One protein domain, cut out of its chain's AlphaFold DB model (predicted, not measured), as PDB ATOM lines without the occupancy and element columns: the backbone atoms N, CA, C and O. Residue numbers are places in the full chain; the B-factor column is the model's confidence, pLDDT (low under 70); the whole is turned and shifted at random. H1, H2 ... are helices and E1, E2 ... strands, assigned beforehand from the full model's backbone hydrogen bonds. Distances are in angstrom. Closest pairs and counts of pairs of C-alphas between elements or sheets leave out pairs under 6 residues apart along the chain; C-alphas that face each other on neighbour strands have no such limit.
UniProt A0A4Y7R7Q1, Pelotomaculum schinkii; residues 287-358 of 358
ATOM      1  N   LYS A 287     -11.997   0.893   5.226       32.75
ATOM      2  CA  LYS A 287     -11.443   1.925   4.333       32.75
ATOM      3  C   LYS A 287     -12.387   2.070   3.134       32.75
ATOM      4  O   LYS A 287     -12.704   1.032   2.550       32.75
ATOM      5  N   PRO A 288     -12.823   3.289   2.750       38.06
ATOM      6  CA  PRO A 288     -13.668   3.432   1.579       38.06
ATOM      7  C   PRO A 288     -12.956   2.739   0.425       38.06
ATOM      8  O   PRO A 288     -11.798   3.060   0.121       38.06
ATOM      9  N   ALA A 289     -13.634   1.757  -0.169       42.69
ATOM     10  CA  ALA A 289     -13.182   1.148  -1.404       42.69
ATOM     11  C   ALA A 289     -12.852   2.274  -2.395       42.69
ATOM     12  O   ALA A 289     -13.441   3.364  -2.341       42.69
ATOM     13  N   ARG A 290     -11.861   2.047  -3.268       45.22
ATOM     14  CA  ARG A 290     -11.592   2.961  -4.389       45.22
ATOM     15  C   ARG A 290     -12.941   3.347  -5.012       45.22
ATOM     16  O   ARG A 290     -13.722   2.437  -5.275       45.22
ATOM     17  N   PRO A 291     -13.240   4.644  -5.199       50.19
ATOM     18  CA  PRO A 291     -14.515   5.034  -5.774       50.19
ATOM     19  C   PRO A 291     -14.631   4.378  -7.149       50.19
ATOM     20  O   PRO A 291     -13.774   4.590  -8.010       50.19
ATOM     21  N   THR A 292     -15.655   3.549  -7.331       54.41
ATOM     22  CA  THR A 292     -16.005   3.012  -8.642       54.41
ATOM     23  C   THR A 292     -16.575   4.172  -9.441       54.41
ATOM     24  O   THR A 292     -17.695   4.614  -9.195       54.41
ATOM     25  N   ILE A 293     -15.766   4.720 -10.343       66.06
ATOM     26  CA  ILE A 293     -16.173   5.801 -11.237       66.06
ATOM     27  C   ILE A 293     -17.277   5.246 -12.136       66.06
ATOM     28  O   ILE A 293     -17.050   4.315 -12.906       66.06
ATOM     29  N   GLN A 294     -18.487   5.781 -11.996       65.12
ATOM     30  CA  GLN A 294     -19.609   5.377 -12.832       65.12
ATOM     31  C   GLN A 294     -19.494   6.065 -14.190       65.12
ATOM     32  O   GLN A 294     -19.407   7.294 -14.275       65.12
ATOM     33  N   HIS A 295     -19.490   5.259 -15.250       70.38
ATOM     34  CA  HIS A 295     -19.441   5.735 -16.624       70.38
ATOM     35  C   HIS A 295     -20.801   5.549 -17.298       70.38
ATOM     36  O   HIS A 295     -21.378   4.469 -17.225       70.38
ATOM     37  N   ASN A 296     -21.268   6.570 -18.015       68.62
ATOM     38  CA  ASN A 296     -22.356   6.447 -18.980       68.62
ATOM     39  C   ASN A 296     -21.799   6.739 -20.379       68.62
ATOM     40  O   ASN A 296     -21.278   7.829 -20.612       68.62
ATOM     41  N   ALA A 297     -21.823   5.751 -21.279       69.62
ATOM     42  CA  ALA A 297     -21.248   5.853 -22.628       69.62
ATOM     43  C   ALA A 297     -19.802   6.416 -22.666       69.62
ATOM     44  O   ALA A 297     -19.422   7.165 -23.562       69.62
ATOM     45  N   GLY A 298     -18.978   6.091 -21.661       69.25
ATOM     46  CA  GLY A 298     -17.591   6.562 -21.555       69.25
ATOM     47  C   GLY A 298     -17.398   7.939 -20.902       69.25
ATOM     48  O   GLY A 298     -16.250   8.318 -20.664       69.25
ATOM     49  N   ARG A 299     -18.478   8.649 -20.544       76.69
ATOM     50  CA  ARG A 299     -18.455   9.888 -19.746       76.69
ATOM     51  C   ARG A 299     -18.623   9.600 -18.260       76.69
ATOM     52  O   ARG A 299     -19.355   8.685 -17.895       76.69
ATOM     53  N   ILE A 300     -17.943  10.364 -17.409       78.88
ATOM     54  CA  ILE A 300     -18.057  10.236 -15.952       78.88
ATOM     55  C   ILE A 300     -19.362  10.892 -15.510       78.88
ATOM     56  O   ILE A 300     -19.606  12.064 -15.796       78.88
ATOM     57  N   VAL A 301     -20.192  10.139 -14.793       75.94
ATOM     58  CA  VAL A 301     -21.396  10.689 -14.166       75.94
ATOM     59  C   VAL A 301     -20.970  11.534 -12.967       75.94
ATOM     60  O   VAL A 301     -20.213  11.069 -12.117       75.94
ATOM     61  N   ILE A 302     -21.440  12.780 -12.912       75.38
ATOM     62  CA  ILE A 302     -21.129  13.740 -11.846       75.38
ATOM     63  C   ILE A 302     -22.365  13.830 -10.937       75.38
ATOM     64  O   ILE A 302     -23.317  14.527 -11.294       75.38
ATOM     65  N   PRO A 303     -22.400  13.091  -9.812       60.31
ATOM     66  CA  PRO A 303     -23.600  12.950  -8.987       60.31
ATOM     67  C   PRO A 303     -23.962  14.209  -8.179       60.31
ATOM     68  O   PRO A 303     -25.062  14.272  -7.638       60.31
ATOM     69  N   SER A 304     -23.085  15.218  -8.092       58.72
ATOM     70  CA  SER A 304     -23.363  16.485  -7.401       58.72
ATOM     71  C   SER A 304     -22.535  17.650  -7.956       58.72
ATOM     72  O   SER A 304     -21.428  17.464  -8.468       58.72
ATOM     73  N   THR A 305     -23.041  18.884  -7.855       58.12
ATOM     74  CA  THR A 305     -22.240  20.084  -8.142       58.12
ATOM     75  C   THR A 305     -21.136  20.191  -7.094       58.12
ATOM     76  O   THR A 305     -21.381  20.593  -5.958       58.12
ATOM     77  N   GLY A 306     -19.922  19.771  -7.457       58.94
ATOM     78  CA  GLY A 306     -18.757  19.900  -6.582       58.94
ATOM     79  C   GLY A 306     -18.540  21.356  -6.161       58.94
ATOM     80  O   GLY A 306     -18.883  22.277  -6.901       58.94
ATOM     81  N   SER A 307     -17.941  21.561  -4.992       67.44
ATOM     82  CA  SER A 307     -17.479  22.869  -4.517       67.44
ATOM     83  C   SER A 307     -15.951  22.871  -4.442       67.44
ATOM     84  O   SER A 307     -15.323  21.815  -4.501       67.44
ATOM     85  N   GLN A 308     -15.316  24.031  -4.255       69.56
ATOM     86  CA  GLN A 308     -13.853  24.102  -4.101       69.56
ATOM     87  C   GLN A 308     -13.324  23.231  -2.941       69.56
ATOM     88  O   GLN A 308     -12.155  22.847  -2.928       69.56
ATOM     89  N   GLN A 309     -14.194  22.878  -1.990       72.31
ATOM     90  CA  GLN A 309     -13.870  22.062  -0.822       72.31
ATOM     91  C   GLN A 309     -14.160  20.565  -1.014       72.31
ATOM     92  O   GLN A 309     -13.710  19.756  -0.201       72.31
ATOM     93  N   ARG A 310     -14.899  20.168  -2.064       79.81
ATOM     94  CA  ARG A 310     -15.344  18.782  -2.283       79.81
ATOM     95  C   ARG A 310     -15.350  18.383  -3.748       79.81
ATOM     96  O   ARG A 310     -15.938  19.043  -4.601       79.81
ATOM     97  N   CYS A 311     -14.788  17.212  -4.029       82.06
ATOM     98  CA  CYS A 311     -14.801  16.659  -5.376       82.06
ATOM     99  C   CYS A 311     -16.223  16.275  -5.820       82.06
ATOM    100  O   CYS A 311     -16.834  15.406  -5.213       82.06
ATOM    101  N   GLY A 312     -16.700  16.810  -6.944       80.69
ATOM    102  CA  GLY A 312     -17.991  16.465  -7.554       80.69
ATOM    103  C   GLY A 312     -18.087  15.043  -8.128       80.69
ATOM    104  O   GLY A 312     -19.152  14.648  -8.578       80.69
ATOM    105  N   ILE A 313     -16.993  14.266  -8.120       81.12
ATOM    106  CA  ILE A 313     -16.963  12.868  -8.593       81.12
ATOM    107  C   ILE A 313     -16.986  11.885  -7.415       81.12
ATOM    108  O   ILE A 313     -17.789  10.962  -7.393       81.12
ATOM    109  N   CYS A 314     -16.095  12.059  -6.432       80.50
ATOM    110  CA  CYS A 314     -15.940  11.117  -5.311       80.50
ATOM    111  C   CYS A 314     -16.346  11.680  -3.943       80.50
ATOM    112  O   CYS A 314     -16.132  11.008  -2.935       80.50
ATOM    113  N   ALA A 315     -16.835  12.922  -3.893       74.69
ATOM    114  CA  ALA A 315     -17.234  13.649  -2.685       74.69
ATOM    115  C   ALA A 315     -16.145  13.804  -1.600       74.69
ATOM    116  O   ALA A 315     -16.433  14.262  -0.496       74.69
ATOM    117  N   ARG A 316     -14.878  13.463  -1.887       74.94
ATOM    118  CA  ARG A 316     -13.782  13.585  -0.912       74.94
ATOM    119  C   ARG A 316     -13.404  15.055  -0.662       74.94
ATOM    120  O   ARG A 316     -13.301  15.809  -1.638       74.94
ATOM    121  N   PRO A 317     -13.125  15.435   0.600       65.56
ATOM    122  CA  PRO A 317     -12.643  16.763   0.953       65.56
ATOM    123  C   PRO A 317     -11.149  16.875   0.655       65.56
ATOM    124  O   PRO A 317     -10.342  16.199   1.288       65.56
ATOM    125  N   ILE A 318     -10.779  17.677  -0.340       67.12
ATOM    126  CA  ILE A 318      -9.387  17.973  -0.715       67.12
ATOM    127  C   ILE A 318      -9.350  19.186  -1.651       67.12
ATOM    128  O   ILE A 318     -10.382  19.502  -2.246       67.12
ATOM    129  N   PRO A 319      -8.184  19.835  -1.845       66.50
ATOM    130  CA  PRO A 319      -8.038  20.854  -2.875       66.50
ATOM    131  C   PRO A 319      -8.419  20.264  -4.234       66.50
ATOM    132  O   PRO A 319      -7.802  19.310  -4.723       66.50
ATOM    133  N   CYS A 320      -9.481  20.808  -4.814       74.94
ATOM    134  CA  CYS A 320      -9.973  20.396  -6.113       74.94
ATOM    135  C   CYS A 320      -9.548  21.408  -7.179       74.94
ATOM    136  O   CYS A 320      -9.395  22.594  -6.900       74.94
ATOM    137  N   ARG A 321      -9.370  20.925  -8.407       85.12
ATOM    138  CA  ARG A 321      -9.231  21.751  -9.610       85.12
ATOM    139  C   ARG A 321     -10.596  21.915 -10.258       85.12
ATOM    140  O   ARG A 321     -11.456  21.041 -10.106       85.12
ATOM    141  N   ARG A 322     -10.804  23.028 -10.948       89.44
ATOM    142  CA  ARG A 322     -12.083  23.363 -11.565       89.44
ATOM    143  C   ARG A 322     -12.133  22.813 -12.988       89.44
ATOM    144  O   ARG A 322     -11.200  22.988 -13.762       89.44
ATOM    145  N   PHE A 323     -13.227  22.144 -13.327       89.19
ATOM    146  CA  PHE A 323     -13.452  21.547 -14.638       89.19
ATOM    147  C   PHE A 323     -14.791  21.987 -15.210       89.19
ATOM    148  O   PHE A 323     -15.738  22.280 -14.476       89.19
ATOM    149  N   VAL A 324     -14.860  21.993 -16.535       87.81
ATOM    150  CA  VAL A 324     -16.081  22.221 -17.301       87.81
ATOM    151  C   VAL A 324     -16.313  21.064 -18.267       87.81
ATOM    152  O   VAL A 324     -15.371  20.553 -18.877       87.81
ATOM    153  N   GLU A 325     -17.565  20.626 -18.369       87.44
ATOM    154  CA  GLU A 325     -18.009  19.608 -19.323       87.44
ATOM    155  C   GLU A 325     -18.060  20.171 -20.753       87.44
ATOM    156  O   GLU A 325     -18.523  21.288 -20.983       87.44
ATOM    157  N   LEU A 326     -17.576  19.399 -21.725       84.19
ATOM    158  CA  LEU A 326     -17.569  19.758 -23.141       84.19
ATOM    159  C   LEU A 326     -18.740  19.093 -23.879       84.19
ATOM    160  O   LEU A 326     -19.125  17.954 -23.597       84.19
ATOM    161  N   GLY A 327     -19.302  19.811 -24.849       78.69
ATOM    162  CA  GLY A 327     -20.318  19.306 -25.770       78.69
ATOM    163  C   GLY A 327     -19.726  18.433 -26.880       78.69
ATOM    164  O   GLY A 327     -18.591  17.959 -26.796       78.69
ATOM    165  N   GLU A 328     -20.502  18.216 -27.940       74.50
ATOM    166  CA  GLU A 328     -20.027  17.499 -29.126       74.50
ATOM    167  C   GLU A 328     -18.835  18.229 -29.775       74.50
ATOM    168  O   GLU A 328     -18.769  19.460 -29.809       74.50
ATOM    169  N   HIS A 329     -17.859  17.455 -30.261       74.25
ATOM    170  CA  HIS A 329     -16.613  17.942 -30.875       74.25
ATOM    171  C   HIS A 329     -15.678  18.757 -29.954       74.25
ATOM    172  O   HIS A 329     -14.879  19.556 -30.443       74.25
ATOM    173  N   GLY A 330     -15.760  18.581 -28.629       71.06
ATOM    174  CA  GLY A 330     -14.823  19.198 -27.676       71.06
ATOM    175  C   GLY A 330     -15.003  20.711 -27.494       71.06
ATOM    176  O   GLY A 330     -14.126  21.383 -26.947       71.06
ATOM    177  N   LYS A 331     -16.132  21.274 -27.946       76.94
ATOM    178  CA  LYS A 331     -16.472  22.692 -27.765       76.94
ATOM    179  C   LYS A 331     -17.299  22.904 -26.495       76.94
ATOM    180  O   LYS A 331     -18.045  22.026 -26.069       76.94
ATOM    181  N   LEU A 332     -17.186  24.089 -25.895       77.38
ATOM    182  CA  LEU A 332     -18.064  24.503 -24.796       77.38
ATOM    183  C   LEU A 332     -19.494  24.666 -25.325       77.38
ATOM    184  O   LEU A 332     -19.723  25.451 -26.243       77.38
ATOM    185  N   ALA A 333     -20.439  23.927 -24.747       71.75
ATOM    186  CA  ALA A 333     -21.857  24.034 -25.069       71.75
ATOM    187  C   ALA A 333     -22.573  24.986 -24.101       71.75
ATOM    188  O   ALA A 333     -22.173  25.143 -22.944       71.75
ATOM    189  N   PHE A 334     -23.662  25.604 -24.559       64.62
ATOM    190  CA  PHE A 334     -24.546  26.376 -23.689       64.62
ATOM    191  C   PHE A 334     -25.146  25.452 -22.614       64.62
ATOM    192  O   PHE A 334     -25.694  24.402 -22.941       64.62
ATOM    193  N   GLY A 335     -24.992  25.810 -21.334       67.62
ATOM    194  CA  GLY A 335     -25.394  24.965 -20.199       67.62
ATOM    195  C   GLY A 335     -24.350  23.938 -19.736       67.62
ATOM    196  O   GLY A 335     -24.679  23.063 -18.934       67.62
ATOM    197  N   ALA A 336     -23.099  24.030 -20.209       77.38
ATOM    198  CA  ALA A 336     -21.996  23.186 -19.748       77.38
ATOM    199  C   ALA A 336     -21.843  23.210 -18.217       77.38
ATOM    200  O   ALA A 336     -21.744  24.272 -17.595       77.38
ATOM    201  N   LYS A 337     -21.795  22.025 -17.601       82.31
ATOM    202  CA  LYS A 337     -21.678  21.891 -16.147       82.31
ATOM    203  C   LYS A 337     -20.259  22.199 -15.693       82.31
ATOM    204  O   LYS A 337     -19.291  21.657 -16.226       82.31
ATOM    205  N   ILE A 338     -20.152  23.033 -14.664       85.19
ATOM    206  CA  ILE A 338     -18.898  23.315 -13.966       85.19
ATOM    207  C   ILE A 338     -18.883  22.518 -12.666       85.19
ATOM    208  O   ILE A 338     -19.865  22.497 -11.926       85.19
ATOM    209  N   PHE A 339     -17.760  21.872 -12.381       84.25
ATOM    210  CA  PHE A 339     -17.584  21.066 -11.181       84.25
ATOM    211  C   PHE A 339     -16.123  21.062 -10.741       84.25
ATOM    212  O   PHE A 339     -15.220  21.488 -11.457       84.25
ATOM    213  N   TRP A 340     -15.890  20.560  -9.537       86.75
ATOM    214  CA  TRP A 340     -14.565  20.473  -8.944       86.75
ATOM    215  C   TRP A 340     -14.116  19.016  -8.889       86.75
ATOM    216  O   TRP A 340     -14.879  18.149  -8.462       86.75
ATOM    217  N   ALA A 341     -12.889  18.713  -9.310       85.50
ATOM    218  CA  ALA A 341     -12.342  17.361  -9.249       85.50
ATOM    219  C   ALA A 341     -11.014  17.294  -8.496       85.50
ATOM    220  O   ALA A 341     -10.142  18.157  -8.580       85.50
ATOM    221  N   CYS A 342     -10.883  16.213  -7.746       86.00
ATOM    222  CA  CYS A 342      -9.724  15.864  -6.949       86.00
ATOM    223  C   CYS A 342      -8.592  15.333  -7.843       86.00
ATOM    224  O   CYS A 342      -8.886  14.727  -8.871       86.00
ATOM    225  N   ARG A 343      -7.318  15.456  -7.432       82.50
ATOM    226  CA  ARG A 343      -6.153  15.008  -8.235       82.50
ATOM    227  C   ARG A 343      -6.237  13.549  -8.710       82.50
ATOM    228  O   ARG A 343      -5.718  13.213  -9.767       82.50
ATOM    229  N   ILE A 344      -6.878  12.679  -7.928       82.75
ATOM    230  CA  ILE A 344      -7.055  11.258  -8.266       82.75
ATOM    231  C   ILE A 344      -8.163  11.082  -9.314       82.75
ATOM    232  O   ILE A 344      -7.996  10.330 -10.266       82.75
ATOM    233  N   CYS A 345      -9.294  11.774  -9.150       83.25
ATOM    234  CA  CYS A 345     -10.444  11.640 -10.050       83.25
ATOM    235  C   CYS A 345     -10.246  12.400 -11.363       83.25
ATOM    236  O   CYS A 345     -10.749  11.964 -12.393       83.25
ATOM    237  N   SER A 346      -9.479  13.495 -11.354       85.38
ATOM    238  CA  SER A 346      -9.159  14.248 -12.567       85.38
ATOM    239  C   SER A 346      -8.340  13.430 -13.565       85.38
ATOM    240  O   SER A 346      -8.463  13.653 -14.761       85.38
ATOM    241  N   ALA A 347      -7.560  12.444 -13.106       84.44
ATOM    242  CA  ALA A 347      -6.805  11.546 -13.984       84.44
ATOM    243  C   ALA A 347      -7.699  10.630 -14.842       84.44
ATOM    244  O   ALA A 347      -7.240  10.095 -15.845       84.44
ATOM    245  N   ALA A 348      -8.966  10.446 -14.456       82.62
ATOM    246  CA  ALA A 348      -9.937   9.661 -15.213       82.62
ATOM    247  C   ALA A 348     -10.780  10.515 -16.180       82.62
ATOM    248  O   ALA A 348     -11.548   9.964 -16.972       82.62
ATOM    249  N   LEU A 349     -10.662  11.849 -16.124       84.44
ATOM    250  CA  LEU A 349     -11.370  12.748 -17.032       84.44
ATOM    251  C   LEU A 349     -10.694  12.737 -18.403       84.44
ATOM    252  O   LEU A 349      -9.497  12.987 -18.527       84.44
ATOM    253  N   LYS A 350     -11.481  12.460 -19.447       84.12
ATOM    254  CA  LYS A 350     -11.004  12.503 -20.831       84.12
ATOM    255  C   LYS A 350     -10.997  13.949 -21.344       84.12
ATOM    256  O   LYS A 350     -12.044  14.593 -21.237       84.12
ATOM    257  N   PRO A 351      -9.896  14.436 -21.950       81.50
ATOM    258  CA  PRO A 351      -9.802  15.800 -22.482       81.50
ATOM    259  C   PRO A 351     -10.901  16.166 -23.487       81.50
ATOM    260  O   PRO A 351     -11.358  17.302 -23.503       81.50
ATOM    261  N   ASP A 352     -11.386  15.196 -24.266       83.56
ATOM    262  CA  ASP A 352     -12.449  15.418 -25.261       83.56
ATOM    263  C   ASP A 352     -13.841  15.616 -24.630       83.56
ATOM    264  O   ASP A 352     -14.782  16.037 -25.297       83.56
ATOM    265  N   CYS A 353     -13.991  15.293 -23.341       83.19
ATOM    266  CA  CYS A 353     -15.242  15.424 -22.590       83.19
ATOM    267  C   CYS A 353     -15.176  16.500 -21.500       83.19
ATOM    268  O   CYS A 353     -16.223  17.009 -21.106       83.19
ATOM    269  N   TYR A 354     -13.986  16.838 -20.994       88.94
ATOM    270  CA  TYR A 354     -13.815  17.768 -19.879       88.94
ATOM    271  C   TYR A 354     -12.532  18.582 -20.025       88.94
ATOM    272  O   TYR A 354     -11.485  18.043 -20.381       88.94
ATOM    273  N   LYS A 355     -12.590  19.866 -19.663       90.06
ATOM    274  CA  LYS A 355     -11.435  20.773 -19.683       90.06
ATOM    275  C   LYS A 355     -11.202  21.390 -18.306       90.06
ATOM    276  O   LYS A 355     -12.154  21.843 -17.673       90.06
ATOM    277  N   GLU A 356      -9.950  21.407 -17.846       90.62
ATOM    278  CA  GLU A 356      -9.550  22.162 -16.647       90.62
ATOM    279  C   GLU A 356      -9.604  23.663 -16.964       90.62
ATOM    280  O   GLU A 356      -9.122  24.096 -18.016       90.62
ATOM    281  N   ILE A 357     -10.218  24.447 -16.082       85.88
ATOM    282  CA  ILE A 357     -10.305  25.906 -16.191       85.88
ATOM    283  C   ILE A 357      -9.688  26.559 -14.947       85.88
ATOM    284  O   ILE A 357      -9.704  25.926 -13.889       85.88
ATOM    285  N   PRO A 358      -9.140  27.785 -15.075       75.81
ATOM    286  CA  PRO A 358      -8.551  28.512 -13.953       75.81
ATOM    287  C   PRO A 358      -9.499  28.708 -12.762       75.81
ATOM    288  O   PRO A 358     -10.731  28.864 -12.973       75.81
TER     289      PRO A 358
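This is residues 287 to 358 of the 358 residues of a protein of Pelotomaculum schinkii (UniProt A0A4Y7R7Q1). With little regular structure, the domain is a long loop stretch, residues 287 to 319, followed by a small twisted sheet of three strands with a short helix, H1, on it. The 72 printed residues hold E1, E2, H1 and E3 in that order, a mixed class with 19 residues in named elements. The sheet, E2 E1 E3, is antiparallel; the whole is compact, with radius of gyration of the C-alphas 11.7 A and spans of 39 by 26 by 18 A.

E1, residues 320 to 325, spans 15.5 A from C-alpha 320 at (-9.973, 20.396, -6.113). E2 is residues 338 to 342, 13.7 A; H1 343 to 346; E3 354 to 357, ending at C-alpha 357 (-10.305, 25.906, -16.191).

Hairpin E1 and E2 has N 323 and O 339 2.8 A apart; E1 and E3 have N 324 and O 355 at 2.9 A. H1, too short for an O i to N i+4 pair, has height over the sheet 8.9 A. E2, H1, E3 form a split strand-helix-strand unit, E1 between its strands, with a right-handed crossover.

The printed part has no cut. The E1 to E2 link is long, 12 residues. Residues 287 to 294 are among 22 under pLDDT 70.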